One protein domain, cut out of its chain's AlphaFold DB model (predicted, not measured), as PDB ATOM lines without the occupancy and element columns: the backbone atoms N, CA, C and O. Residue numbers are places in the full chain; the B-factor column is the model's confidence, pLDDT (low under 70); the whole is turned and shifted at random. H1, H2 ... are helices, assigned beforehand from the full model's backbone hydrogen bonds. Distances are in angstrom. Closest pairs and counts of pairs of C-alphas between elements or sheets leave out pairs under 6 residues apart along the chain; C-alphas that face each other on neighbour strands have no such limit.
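What this domain is: This is residues 19 to 116 of the 589 residues of an uncharacterized protein of Ruminococcus sp. AF42-9BH (UniProt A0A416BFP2). What is the main shape? One long helix, H5, runs through the middle of a small domain of helices; H1 meets it on one side with its first residues and slants away, while H4, H3 and H6 pack along its other side. Short H2 packs on H1, and the long loop of residues 94 to 109 swings out beyond the last residue of H5. How much is helix, and how large is it? The printed part has 98 residues with six named helices, H1 to H6 in chain order, and no named strand, and its class is all helix. It is compact, with a radius of gyration of the C-alphas of 14.1 A and spans of 40 by 33 by 23 A.

Where its parts are: Where is the longest helix? H5 holds residues 75 to 93 and measures 24.8 A, from C-alpha 75 at (290.900, 177.800, 268.641) to C-alpha 93 at (272.077, 165.747, 257.970). Where are the others? H1 is residues 19 to 32, 19.9 A long, beginning at C-alpha 19 at (286.836, 174.642, 255.594). H3 is residues 55 to 63, 10.8 A long. H2 is residues 40 to 44, 6.1 A long, H4 is residues 67 to 71, 6.2 A long, and H6 is residues 110 to 114, 6.0 A long.

How they stand to each other: What touches H5? H5 is the hub, touching H1, H3, H4 and H6. With residues 85 to 89 alone it touches H3, about perpendicular at 85 degrees, the closest C-alphas being those of Leu 55 and Leu 85, 7.3 A apart; with residues 77 to 81 alone it touches H4, closest at Ala 71 and Glu 77, C-alphas 4.9 A apart. H1 and H5 only just touch, with 3 pairs of C-alphas within 8 A, closest at Leu 21 and Phe 82, 6.6 A, at a steep tilt of 41 degrees, the same way. What of H6 and H2? H6 touches H3, closest C-alphas Leu 59 and Thr 111 at 6.6 A, and only just touches H5, with 3 pairs within 8 A, closest at Glu 92 and Ile 110, 6.3 A. H2 touches H1, closest C-alphas Tyr 22 and Glu 40 at 6.0 A, and is apart from H3. Are the helix backbones intact? In H1 to H6, every O i to N i+4 pair is within hydrogen-bond range.

The domain as a whole: How far does it reach? The two C-alphas farthest apart, those of Thr 73 and Val 101, are 43.7 A apart, and the printed part has no cut. Which links are long or free? The link H5 to H6, 16 residues, is long, and residues 31 to 36 stand free. Where is confidence low? The model's pLDDT is under 70 in residues 95 to 106, against a mean of 85.8 over the printed part.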
ATOM      1  N   HIS A  19     286.284 175.448 256.682       94.12
ATOM      2  CA  HIS A  19     286.836 174.642 255.594       94.12
ATOM      3  C   HIS A  19     287.416 173.312 256.100       94.12
ATOM      4  O   HIS A  19     287.152 172.258 255.532       94.12
ATOM      5  N   SER A  20     288.157 173.324 257.216       94.25
ATOM      6  CA  SER A  20     288.707 172.085 257.771       94.25
ATOM      7  C   SER A  20     287.641 171.099 258.257       94.25
ATOM      8  O   SER A  20     287.834 169.902 258.070       94.25
ATOM      9  N   LEU A  21     286.528 171.572 258.838       95.56
ATOM     10  CA  LEU A  21     285.394 170.715 259.208       95.56
ATOM     11  C   LEU A  21     284.719 170.140 257.961       95.56
ATOM     12  O   LEU A  21     284.421 168.951 257.925       95.56
ATOM     13  N   TYR A  22     284.497 170.965 256.938       94.81
ATOM     14  CA  TYR A  22     283.843 170.513 255.712       94.81
ATOM     15  C   TYR A  22     284.669 169.443 255.005       94.81
ATOM     16  O   TYR A  22     284.130 168.395 254.668       94.81
ATOM     17  N   MET A  23     285.982 169.649 254.873       93.50
ATOM     18  CA  MET A  23     286.871 168.652 254.279       93.50
ATOM     19  C   MET A  23     286.948 167.367 255.112       93.50
ATOM     20  O   MET A  23     286.975 166.285 254.535       93.50
ATOM     21  N   ASP A  24     286.934 167.454 256.450       93.62
ATOM     22  CA  ASP A  24     286.869 166.265 257.319       93.62
ATOM     23  C   ASP A  24     285.619 165.419 257.013       93.62
ATOM     24  O   ASP A  24     285.715 164.202 256.874       93.62
ATOM     25  N   LEU A  25     284.465 166.069 256.825       93.56
ATOM     26  CA  LEU A  25     283.200 165.411 256.477       93.56
ATOM     27  C   LEU A  25     283.172 164.871 255.042       93.56
ATOM     28  O   LEU A  25     282.657 163.776 254.828       93.56
ATOM     29  N   VAL A  26     283.729 165.603 254.069       91.62
ATOM     30  CA  VAL A  26     283.868 165.133 252.678       91.62
ATOM     31  C   VAL A  26     284.689 163.845 252.647       91.62
ATOM     32  O   VAL A  26     284.242 162.844 252.093       91.62
ATOM     33  N   TYR A  27     285.849 163.827 253.309       90.88
ATOM     34  CA  TYR A  27     286.708 162.645 253.332       90.88
ATOM     35  C   TYR A  27     286.058 161.452 254.037       90.88
ATOM     36  O   TYR A  27     286.228 160.314 253.601       90.88
ATOM     37  N   GLU A  28     285.303 161.677 255.113       91.00
ATOM     38  CA  GLU A  28     284.563 160.600 255.777       91.00
ATOM     39  C   GLU A  28     283.403 160.063 254.932       91.00
ATOM     40  O   GLU A  28     283.162 158.850 254.916       91.00
ATOM     41  N   PHE A  29     282.711 160.936 254.196       86.94
ATOM     42  CA  PHE A  29     281.686 160.537 253.236       86.94
ATOM     43  C   PHE A  29     282.290 159.651 252.137       86.94
ATOM     44  O   PHE A  29     281.851 158.517 251.955       86.94
ATOM     45  N   GLU A  30     283.344 160.120 251.466       87.94
ATOM     46  CA  GLU A  30     284.007 159.388 250.377       87.94
ATOM     47  C   GLU A  30     284.581 158.043 250.852       87.94
ATOM     48  O   GLU A  30     284.507 157.034 250.148       87.94
ATOM     49  N   ALA A  31     285.119 157.998 252.076       87.19
ATOM     50  CA  ALA A  31     285.636 156.768 252.667       87.19
ATOM     51  C   ALA A  31     284.533 155.749 252.999       87.19
ATOM     52  O   ALA A  31     284.768 154.542 252.912       87.19
ATOM     53  N   SER A  32     283.344 156.214 253.396       85.19
ATOM     54  CA  SER A  32     282.201 155.347 253.710       85.19
ATOM     55  C   SER A  32     281.390 154.942 252.474       85.19
ATOM     56  O   SER A  32     280.723 153.908 252.517       85.19
ATOM     57  N   HIS A  33     281.497 155.691 251.370       82.44
ATOM     58  CA  HIS A  33     280.773 155.461 250.114       82.44
ATOM     59  C   HIS A  33     281.735 155.457 248.911       82.44
ATOM     60  O   HIS A  33     281.751 156.404 248.121       82.44
ATOM     61  N   PRO A  34     282.555 154.400 248.734       83.06
ATOM     62  CA  PRO A  34     283.553 154.362 247.670       83.06
ATOM     63  C   PRO A  34     282.936 154.556 246.277       83.06
ATOM     64  O   PRO A  34     282.144 153.735 245.817       83.06
ATOM     65  N   GLY A  35     283.347 155.624 245.587       81.06
ATOM     66  CA  GLY A  35     282.865 155.978 244.246       81.06
ATOM     67  C   GLY A  35     281.731 157.008 244.218       81.06
ATOM     68  O   GLY A  35     281.380 157.465 243.129       81.06
ATOM     69  N   GLU A  36     281.198 157.403 245.377       84.38
ATOM     70  CA  GLU A  36     280.328 158.573 245.528       84.38
ATOM     71  C   GLU A  36     281.152 159.792 245.959       84.38
ATOM     72  O   GLU A  36     282.123 159.669 246.703       84.38
ATOM     73  N   TYR A  37     280.752 160.977 245.498       82.50
ATOM     74  CA  TYR A  37     281.431 162.238 245.795       82.50
ATOM     75  C   TYR A  37     280.420 163.259 246.304       82.50
ATOM     76  O   TYR A  37     279.311 163.358 245.773       82.50
ATOM     77  N   ILE A  38     280.821 164.037 247.307       85.19
ATOM     78  CA  ILE A  38     280.060 165.173 247.823       85.19
ATOM     79  C   ILE A  38     280.967 166.399 247.835       85.19
ATOM     80  O   ILE A  38     282.107 166.330 248.289       85.19
ATOM     81  N   ASP A  39     280.488 167.512 247.294       87.62
ATOM     82  CA  ASP A  39     281.267 168.743 247.244       87.62
ATOM     83  C   ASP A  39     281.169 169.542 248.555       87.62
ATOM     84  O   ASP A  39     280.237 169.395 249.354       87.62
ATOM     85  N   GLU A  40     282.159 170.412 248.771       89.19
ATOM     86  CA  GLU A  40     282.256 171.250 249.966       89.19
ATOM     87  C   GLU A  40     281.058 172.202 250.118       89.19
ATOM     88  O   GLU A  40     280.587 172.403 251.239       89.19
ATOM     89  N   ASP A  41     280.534 172.760 249.019       88.69
ATOM     90  CA  ASP A  41     279.408 173.700 249.060       88.69
ATOM     91  C   ASP A  41     278.142 172.996 249.572       88.69
ATOM     92  O   ASP A  41     277.454 173.514 250.456       88.69
ATOM     93  N   THR A  42     277.896 171.764 249.115       87.94
ATOM     94  CA  THR A  42     276.796 170.917 249.592       87.94
ATOM     95  C   THR A  42     276.895 170.625 251.094       87.94
ATOM     96  O   THR A  42     275.864 170.586 251.777       87.94
ATOM     97  N   ILE A  43     278.105 170.419 251.632       89.81
ATOM     98  CA  ILE A  43     278.330 170.238 253.078       89.81
ATOM     99  C   ILE A  43     278.123 171.556 253.833       89.81
ATOM    100  O   ILE A  43     277.432 171.566 254.856       89.81
ATOM    101  N   ARG A  44     278.673 172.669 253.332       92.25
ATOM    102  CA  ARG A  44     278.544 174.004 253.938       92.25
ATOM    103  C   ARG A  44     277.081 174.389 254.147       92.25
ATOM    104  O   ARG A  44     276.714 174.799 255.252       92.25
ATOM    105  N   ASP A  45     276.239 174.162 253.142       90.06
ATOM    106  CA  ASP A  45     274.805 174.477 253.177       90.06
ATOM    107  C   ASP A  45     274.028 173.665 254.236       90.06
ATOM    108  O   ASP A  45     272.869 173.963 254.534       90.06
ATOM    109  N   LYS A  46     274.635 172.630 254.842       91.94
ATOM    110  CA  LYS A  46     274.052 171.903 255.984       91.94
ATOM    111  C   LYS A  46     274.290 172.590 257.326       91.94
ATOM    112  O   LYS A  46     273.546 172.307 258.269       91.94
ATOM    113  N   PHE A  47     275.287 173.467 257.426       94.12
ATOM    114  CA  PHE A  47     275.633 174.177 258.660       94.12
ATOM    115  C   PHE A  47     275.024 175.570 258.719       94.12
ATOM    116  O   PHE A  47     274.464 175.916 259.756       94.12
ATOM    117  N   THR A  48     275.090 176.318 257.621       91.69
ATOM    118  CA  THR A  48     274.520 177.667 257.504       91.69
ATOM    119  C   THR A  48     273.945 177.872 256.116       91.69
ATOM    120  O   THR A  48     274.623 177.553 255.137       91.69
ATOM    121  N   ASN A  49     272.739 178.420 256.008       88.75
ATOM    122  CA  ASN A  49     272.090 178.655 254.719       88.75
ATOM    123  C   ASN A  49     271.062 179.798 254.779       88.75
ATOM    124  O   ASN A  49     270.677 180.279 255.840       88.75
ATOM    125  N   SER A  50     270.624 180.270 253.609       86.69
ATOM    126  CA  SER A  50     269.717 181.422 253.501       86.69
ATOM    127  C   SER A  50     268.296 181.150 253.999       86.69
ATOM    128  O   SER A  50     267.577 182.099 254.303       86.69
ATOM    129  N   ASP A  51     267.889 179.879 254.083       85.50
ATOM    130  CA  ASP A  51     266.586 179.468 254.611       85.50
ATOM    131  C   ASP A  51     266.588 179.247 256.136       85.50
ATOM    132  O   ASP A  51     265.532 178.999 256.718       85.50
ATOM    133  N   GLY A  52     267.751 179.363 256.793       85.69
ATOM    134  CA  GLY A  52     267.911 179.194 258.238       85.69
ATOM    135  C   GLY A  52     267.734 177.753 258.728       85.69
ATOM    136  O   GLY A  52     267.585 177.526 259.929       85.69
ATOM    137  N   SER A  53     267.733 176.763 257.829       85.62
ATOM    138  CA  SER A  53     267.628 175.338 258.167       85.62
ATOM    139  C   SER A  53     268.981 174.679 258.482       85.62
ATOM    140  O   SER A  53     269.033 173.483 258.821       85.62
ATOM    141  N   GLY A  54     270.080 175.426 258.350       91.56
ATOM    142  CA  GLY A  54     271.429 175.021 258.730       91.56
ATOM    143  C   GLY A  54     271.531 174.682 260.220       91.56
ATOM    144  O   GLY A  54     270.786 175.205 261.044       91.56
ATOM    145  N   LEU A  55     272.435 173.772 260.594       94.50
ATOM    146  CA  LEU A  55     272.600 173.370 261.999       94.50
ATOM    147  C   LEU A  55     272.927 174.547 262.925       94.50
ATOM    148  O   LEU A  55     272.342 174.645 263.997       94.50
ATOM    149  N   VAL A  56     273.827 175.445 262.521       95.31
ATOM    150  CA  VAL A  56     274.201 176.621 263.324       95.31
ATOM    151  C   VAL A  56     273.013 177.571 263.454       95.31
ATOM    152  O   VAL A  56     272.712 178.038 264.554       95.31
ATOM    153  N   ASP A  57     272.304 177.795 262.347       93.81
ATOM    154  CA  ASP A  57     271.133 178.672 262.301       93.81
ATOM    155  C   ASP A  57     270.016 178.143 263.207       93.81
ATOM    156  O   ASP A  57     269.433 178.901 263.987       93.81
ATOM    157  N   LYS A  58     269.761 176.828 263.183       93.56
ATOM    158  CA  LYS A  58     268.772 176.175 264.048       93.56
ATOM    159  C   LYS A  58     269.193 176.147 265.511       93.56
ATOM    160  O   LYS A  58     268.368 176.448 266.366       93.56
ATOM    161  N   LEU A  59     270.450 175.834 265.833       93.31
ATOM    162  CA  LEU A  59     270.931 175.894 267.220       93.31
ATOM    163  C   LEU A  59     270.637 177.271 267.831       93.31
ATOM    164  O   LEU A  59     270.088 177.357 268.928       93.31
ATOM    165  N   LYS A  60     270.896 178.346 267.081       91.06
ATOM    166  CA  LYS A  60     270.635 179.712 267.534       91.06
ATOM    167  C   LYS A  60     269.144 180.058 267.581       91.06
ATOM    168  O   LYS A  60     268.669 180.525 268.610       91.06
ATOM    169  N   SER A  61     268.406 179.844 266.495       90.38
ATOM    170  CA  SER A  61     267.009 180.296 266.364       90.38
ATOM    171  C   SER A  61     265.986 179.413 267.083       90.38
ATOM    172  O   SER A  61     264.977 179.921 267.563       90.38
ATOM    173  N   VAL A  62     266.240 178.105 267.170       90.56
ATOM    174  CA  VAL A  62     265.296 177.108 267.699       90.56
ATOM    175  C   VAL A  62     265.616 176.746 269.153       90.56
ATOM    176  O   VAL A  62     264.696 176.558 269.943       90.56
ATOM    177  N   LEU A  63     266.900 176.689 269.537       89.50
ATOM    178  CA  LEU A  63     267.319 176.362 270.914       89.50
ATOM    179  C   LEU A  63     267.842 177.553 271.727       89.50
ATOM    180  O   LEU A  63     268.143 177.387 272.915       89.50
ATOM    181  N   GLY A  64     267.996 178.727 271.104       88.31
ATOM    182  CA  GLY A  64     268.662 179.871 271.734       88.31
ATOM    183  C   GLY A  64     270.141 179.607 272.041       88.31
ATOM    184  O   GLY A  64     270.694 180.209 272.956       88.31
ATOM    185  N   PHE A  65     270.779 178.665 271.340       90.88
ATOM    186  CA  PHE A  65     272.147 178.221 271.599       90.88
ATOM    187  C   PHE A  65     273.109 178.778 270.543       90.88
ATOM    188  O   PHE A  65     273.348 178.165 269.501       90.88
ATOM    189  N   ASP A  66     273.669 179.961 270.809       90.88
ATOM    190  CA  ASP A  66     274.651 180.600 269.927       90.88
ATOM    191  C   ASP A  66     276.045 179.970 270.084       90.88
ATOM    192  O   ASP A  66     276.951 180.534 270.697       90.88
ATOM    193  N   ILE A  67     276.216 178.771 269.524       92.88
ATOM    194  CA  ILE A  67     277.461 178.000 269.635       92.88
ATOM    195  C   ILE A  67     278.681 178.752 269.078       92.88
ATOM    196  O   ILE A  67     279.781 178.621 269.610       92.88
ATOM    197  N   SER A  68     278.484 179.572 268.039       92.44
ATOM    198  CA  SER A  68     279.554 180.389 267.453       92.44
ATOM    199  C   SER A  68     279.933 181.549 268.372       92.44
ATOM    200  O   SER A  68     281.118 181.831 268.533       92.44
ATOM    201  N   GLY A  69     278.944 182.187 269.008       90.75
ATOM    202  CA  GLY A  69     279.173 183.212 270.025       90.75
ATOM    203  C   GLY A  69     279.911 182.674 271.252       90.75
ATOM    204  O   GLY A  69     280.829 183.330 271.734       90.75
ATOM    205  N   ILE A  70     279.566 181.463 271.706       90.88
ATOM    206  CA  ILE A  70     280.239 180.791 272.829       90.88
ATOM    207  C   ILE A  70     281.699 180.465 272.483       90.88
ATOM    208  O   ILE A  70     282.594 180.750 273.273       90.88
ATOM    209  N   ALA A  71     281.950 179.897 271.297       92.56
ATOM    210  CA  ALA A  71     283.304 179.545 270.866       92.56
ATOM    211  C   ALA A  71     284.197 180.779 270.639       92.56
ATOM    212  O   ALA A  71     285.404 180.748 270.889       92.56
ATOM    213  N   GLY A  72     283.612 181.871 270.137       90.62
ATOM    214  CA  GLY A  72     284.317 183.117 269.875       90.62
ATOM    215  C   GLY A  72     285.513 182.933 268.933       90.62
ATOM    216  O   GLY A  72     285.395 182.377 267.839       90.62
ATOM    217  N   THR A  73     286.676 183.439 269.349       90.62
ATOM    218  CA  THR A  73     287.927 183.384 268.566       90.62
ATOM    219  C   THR A  73     288.943 182.371 269.096       90.62
ATOM    220  O   THR A  73     290.005 182.216 268.496       90.62
ATOM    221  N   ASP A  74     288.623 181.656 270.177       92.31
ATOM    222  CA  ASP A  74     289.512 180.667 270.786       92.31
ATOM    223  C   ASP A  74     289.560 179.388 269.934       92.31
ATOM    224  O   ASP A  74     288.533 178.790 269.614       92.31
ATOM    225  N   ASN A  75     290.757 178.960 269.524       94.56
ATOM    226  CA  ASN A  75     290.900 177.800 268.641       94.56
ATOM    227  C   ASN A  75     290.517 176.475 269.314       94.56
ATOM    228  O   ASN A  75     290.010 175.590 268.626       94.56
ATOM    229  N   ALA A  76     290.738 176.325 270.622       94.31
ATOM    230  CA  ALA A  76     290.352 175.121 271.345       94.31
ATOM    231  C   ALA A  76     288.822 175.040 271.473       94.31
ATOM    232  O   ALA A  76     288.236 174.002 271.168       94.31
ATOM    233  N   GLU A  77     288.155 176.149 271.798       95.31
ATOM    234  CA  GLU A  77     286.688 176.189 271.863       95.31
ATOM    235  C   GLU A  77     286.043 176.051 270.477       95.31
ATOM    236  O   GLU A  77     285.025 175.376 270.322       95.31
ATOM    237  N   ARG A  78     286.650 176.612 269.423       96.00
ATOM    238  CA  ARG A  78     286.201 176.384 268.039       96.00
ATOM    239  C   ARG A  78     286.375 174.928 267.607       96.00
ATOM    240  O   ARG A  78     285.540 174.417 266.861       96.00
ATOM    241  N   PHE A  79     287.426 174.253 268.069       96.94
ATOM    242  CA  PHE A  79     287.613 172.819 267.842       96.94
ATOM    243  C   PHE A  79     286.493 172.010 268.512       96.94
ATOM    244  O   PHE A  79     285.883 171.156 267.869       96.94
ATOM    245  N   ASP A  80     286.148 172.339 269.757       96.94
ATOM    246  CA  ASP A  80     285.038 171.721 270.488       96.94
ATOM    247  C   ASP A  80     283.662 172.026 269.871       96.94
ATOM    248  O   ASP A  80     282.822 171.130 269.754       96.94
ATOM    249  N   MET A  81     283.448 173.241 269.361       97.19
ATOM    250  CA  MET A  81     282.283 173.574 268.533       97.19
ATOM    251  C   MET A  81     282.175 172.657 267.317       97.19
ATOM    252  O   MET A  81     281.098 172.121 267.051       97.19
ATOM    253  N   PHE A  82     283.267 172.441 266.582       97.69
ATOM    254  CA  PHE A  82     283.248 171.555 265.421       97.69
ATOM    255  C   PHE A  82     282.987 170.093 265.793       97.69
ATOM    256  O   PHE A  82     282.276 169.419 265.049       97.69
ATOM    257  N   LYS A  83     283.441 169.623 266.961       97.06
ATOM    258  CA  LYS A  83     283.077 168.293 267.483       97.06
ATOM    259  C   LYS A  83     281.570 168.158 267.699       97.06
ATOM    260  O   LYS A  83     280.962 167.192 267.236       97.06
ATOM    261  N   VAL A  84     280.945 169.143 268.348       97.31
ATOM    262  CA  VAL A  84     279.485 169.163 268.562       97.31
ATOM    263  C   VAL A  84     278.738 169.212 267.227       97.31
ATOM    264  O   VAL A  84     277.838 168.408 266.985       97.31
ATOM    265  N   LEU A  85     279.132 170.112 266.326       97.19
ATOM    266  CA  LEU A  85     278.495 170.273 265.019       97.19
ATOM    267  C   LEU A  85     278.621 169.021 264.145       97.19
ATOM    268  O   LEU A  85     277.660 168.656 263.469       97.19
ATOM    269  N   LYS A  86     279.767 168.335 264.190       95.50
ATOM    270  CA  LYS A  86     279.979 167.061 263.500       95.50
ATOM    271  C   LYS A  86     279.048 165.966 264.025       95.50
ATOM    272  O   LYS A  86     278.419 165.274 263.227       95.50
ATOM    273  N   LEU A  87     278.891 165.842 265.346       94.62
ATOM    274  CA  LEU A  87     277.927 164.902 265.936       94.62
ATOM    275  C   LEU A  87     276.495 165.188 265.465       94.62
ATOM    276  O   LEU A  87     275.787 164.275 265.042       94.62
ATOM    277  N   LEU A  88     276.075 166.454 265.490       94.88
ATOM    278  CA  LEU A  88     274.738 166.858 265.043       94.88
ATOM    279  C   LEU A  88     274.535 166.645 263.538       94.88
ATOM    280  O   LEU A  88     273.453 166.233 263.117       94.88
ATOM    281  N   PHE A  89     275.574 166.859 262.727       93.19
ATOM    282  CA  PHE A  89     275.563 166.560 261.296       93.19
ATOM    283  C   PHE A  89     275.247 165.090 261.037       93.19
ATOM    284  O   PHE A  89     274.326 164.791 260.272       93.19
ATOM    285  N   TYR A  90     275.924 164.179 261.735       90.06
ATOM    286  CA  TYR A  90     275.672 162.747 261.597       90.06
ATOM    287  C   TYR A  90     274.304 162.297 262.103       90.06
ATOM    288  O   TYR A  90     273.847 161.232 261.709       90.06
ATOM    289  N   ILE A  91     273.615 163.100 262.914       89.12
ATOM    290  CA  ILE A  91     272.246 162.803 263.346       89.12
ATOM    291  C   ILE A  91     271.223 163.384 262.356       89.12
ATOM    292  O   ILE A  91     270.394 162.648 261.827       89.12
ATOM    293  N   GLU A  92     271.283 164.685 262.054       88.81
ATOM    294  CA  GLU A  92     270.223 165.364 261.284       88.81
ATOM    295  C   GLU A  92     270.439 165.396 259.780       88.81
ATOM    296  O   GLU A  92     269.486 165.454 259.000       88.81
ATOM    297  N   LYS A  93     271.700 165.455 259.357       85.88
ATOM    298  CA  LYS A  93     272.077 165.747 257.970       85.88
ATOM    299  C   LYS A  93     272.671 164.533 257.276       85.88
ATOM    300  O   LYS A  93     272.743 164.540 256.051       85.88
ATOM    301  N   TYR A  94     273.029 163.498 258.025       79.50
ATOM    302  CA  TYR A  94     273.581 162.261 257.484       79.50
ATOM    303  C   TYR A  94     273.132 160.989 258.226       79.50
ATOM    304  O   TYR A  94     273.593 159.902 257.905       79.50
ATOM    305  N   GLY A  95     272.229 161.116 259.202       67.56
ATOM    306  CA  GLY A  95     271.768 159.995 260.022       67.56
ATOM    307  C   GLY A  95     270.689 159.129 259.378       67.56
ATOM    308  O   GLY A  95     270.189 159.429 258.287       67.56
ATOM    309  N   ASP A  96     270.317 158.070 260.102       58.19
ATOM    310  CA  ASP A  96     269.301 157.095 259.702       58.19
ATOM    311  C   ASP A  96     267.951 157.759 259.354       58.19
ATOM    312  O   ASP A  96     267.531 158.728 260.008       58.19
ATOM    313  N   PRO A  97     267.215 157.224 258.360       58.78
ATOM    314  CA  PRO A  97     265.830 157.607 258.149       58.78
ATOM    315  C   PRO A  97     264.979 157.212 259.368       58.78
ATOM    316  O   PRO A  97     265.102 156.134 259.947       58.78
ATOM    317  N   LYS A  98     264.059 158.101 259.728       53.62
ATOM    318  CA  LYS A  98     263.107 158.053 260.842       53.62
ATOM    319  C   LYS A  98     262.230 156.802 260.811       53.62
ATOM    320  O   LYS A  98     261.712 156.391 261.847       53.62
ATOM    321  N   THR A  99     262.045 156.193 259.643       51.50
ATOM    322  CA  THR A  99     261.367 154.909 259.476       51.50
ATOM    323  C   THR A  99     262.280 153.940 258.723       51.50
ATOM    324  O   THR A  99     262.916 154.297 257.739       51.50
ATOM    325  N   LYS A 100     262.291 152.660 259.125       46.00
ATOM    326  CA  LYS A 100     262.941 151.567 258.363       46.00
ATOM    327  C   LYS A 100     262.232 151.254 257.029       46.00
ATOM    328  O   LYS A 100     262.519 150.239 256.400       46.00
ATOM    329  N   VAL A 101     261.268 152.082 256.622       42.72
ATOM    330  CA  VAL A 101     260.538 151.954 255.362       42.72
ATOM    331  C   VAL A 101     261.281 152.800 254.336       42.72
ATOM    332  O   VAL A 101     261.343 154.016 254.446       42.72
ATOM    333  N   VAL A 102     261.855 152.117 253.351       38.94
ATOM    334  CA  VAL A 102     262.863 152.587 252.383       38.94
ATOM    335  C   VAL A 102     262.401 153.760 251.485       38.94
ATOM    336  O   VAL A 102     263.174 154.236 250.662       38.94
ATOM    337  N   SER A 103     261.167 154.260 251.617       39.09
ATOM    338  CA  SER A 103     260.603 155.260 250.699       39.09
ATOM    339  C   SER A 103     260.714 156.717 251.151       39.09
ATOM    340  O   SER A 103     260.683 157.595 250.290       39.09
ATOM    341  N   ASP A 104     260.863 156.999 252.450       41.66
ATOM    342  CA  ASP A 104     260.719 158.367 252.955       41.66
ATOM    343  C   ASP A 104     261.991 158.834 253.682       41.66
ATOM    344  O   ASP A 104     262.311 158.407 254.790       41.66
ATOM    345  N   ASN A 105     262.711 159.757 253.047       46.97
ATOM    346  CA  ASN A 105     264.013 160.301 253.451       46.97
ATOM    347  C   ASN A 105     263.942 161.253 254.679       46.97
ATOM    348  O   ASN A 105     264.611 162.285 254.717       46.97
ATOM    349  N   TYR A 106     263.096 160.974 255.675       60.19
ATOM    350  CA  TYR A 106     262.967 161.822 256.868       60.19
ATOM    351  C   TYR A 106     264.075 161.491 257.856       60.19
ATOM    352  O   TYR A 106     264.000 160.464 258.502       60.19
ATOM    353  N   ARG A 107     265.089 162.334 258.022       76.12
ATOM    354  CA  ARG A 107     266.127 162.134 259.052       76.12
ATOM    355  C   ARG A 107     265.640 162.569 260.434       76.12
ATOM    356  O   ARG A 107     264.687 163.343 260.551       76.12
ATOM    357  N   VAL A 108     266.292 162.088 261.492       84.06
ATOM    358  CA  VAL A 108     266.020 162.530 262.869       84.06
ATOM    359  C   VAL A 108     266.482 163.975 263.040       84.06
ATOM    360  O   VAL A 108     267.673 164.249 263.006       84.06
ATOM    361  N   GLN A 109     265.559 164.912 263.247       88.25
ATOM    362  CA  GLN A 109     265.897 166.328 263.425       88.25
ATOM    363  C   GLN A 109     266.090 166.654 264.914       88.25
ATOM    364  O   GLN A 109     265.190 167.175 265.572       88.25
ATOM    365  N   ILE A 110     267.252 166.282 265.466       91.00
ATOM    366  CA  ILE A 110     267.514 166.332 266.914       91.00
ATOM    367  C   ILE A 110     267.389 167.739 267.511       91.00
ATOM    368  O   ILE A 110     266.869 167.870 268.608       91.00
ATOM    369  N   THR A 111     267.746 168.796 266.787       92.19
ATOM    370  CA  THR A 111     267.609 170.191 267.229       92.19
ATOM    371  C   THR A 111     266.140 170.568 267.429       92.19
ATOM    372  O   THR A 111     265.802 171.184 268.436       92.19
ATOM    373  N   ASP A 112     265.239 170.132 266.540       91.62
ATOM    374  CA  ASP A 112     263.799 170.391 266.696       91.62
ATOM    375  C   ASP A 112     263.185 169.519 267.801       91.62
ATOM    376  O   ASP A 112     262.278 169.945 268.516       91.62
ATOM    377  N   ILE A 113     263.702 168.297 267.971       92.56
ATOM    378  CA  ILE A 113     263.340 167.410 269.085       92.56
ATOM    379  C   ILE A 113     263.741 168.055 270.420       92.56
ATOM    380  O   ILE A 113     262.930 168.099 271.345       92.56
ATOM    381  N   LEU A 114     264.954 168.609 270.516       93.75
ATOM    382  CA  LEU A 114     265.469 169.265 271.720       93.75
ATOM    383  C   LEU A 114     264.676 170.528 272.089       93.75
ATOM    384  O   LEU A 114     264.504 170.814 273.274       93.75
ATOM    385  N   ALA A 115     264.131 171.241 271.099       91.44
ATOM    386  CA  ALA A 115     263.285 172.413 271.326       91.44
ATOM    387  C   ALA A 115     261.896 172.068 271.870       91.44
ATOM    388  O   ALA A 115     261.191 172.937 272.380       91.44
ATOM    389  N   LYS A 116     261.499 170.796 271.780       91.38
ATOM    390  CA  LYS A 116     260.207 170.306 272.250       91.38
ATOM    391  C   LYS A 116     260.402 169.157 273.247       91.38
ATOM    392  O   LYS A 116     260.271 167.995 272.855       91.38
TER     393      LYS A 116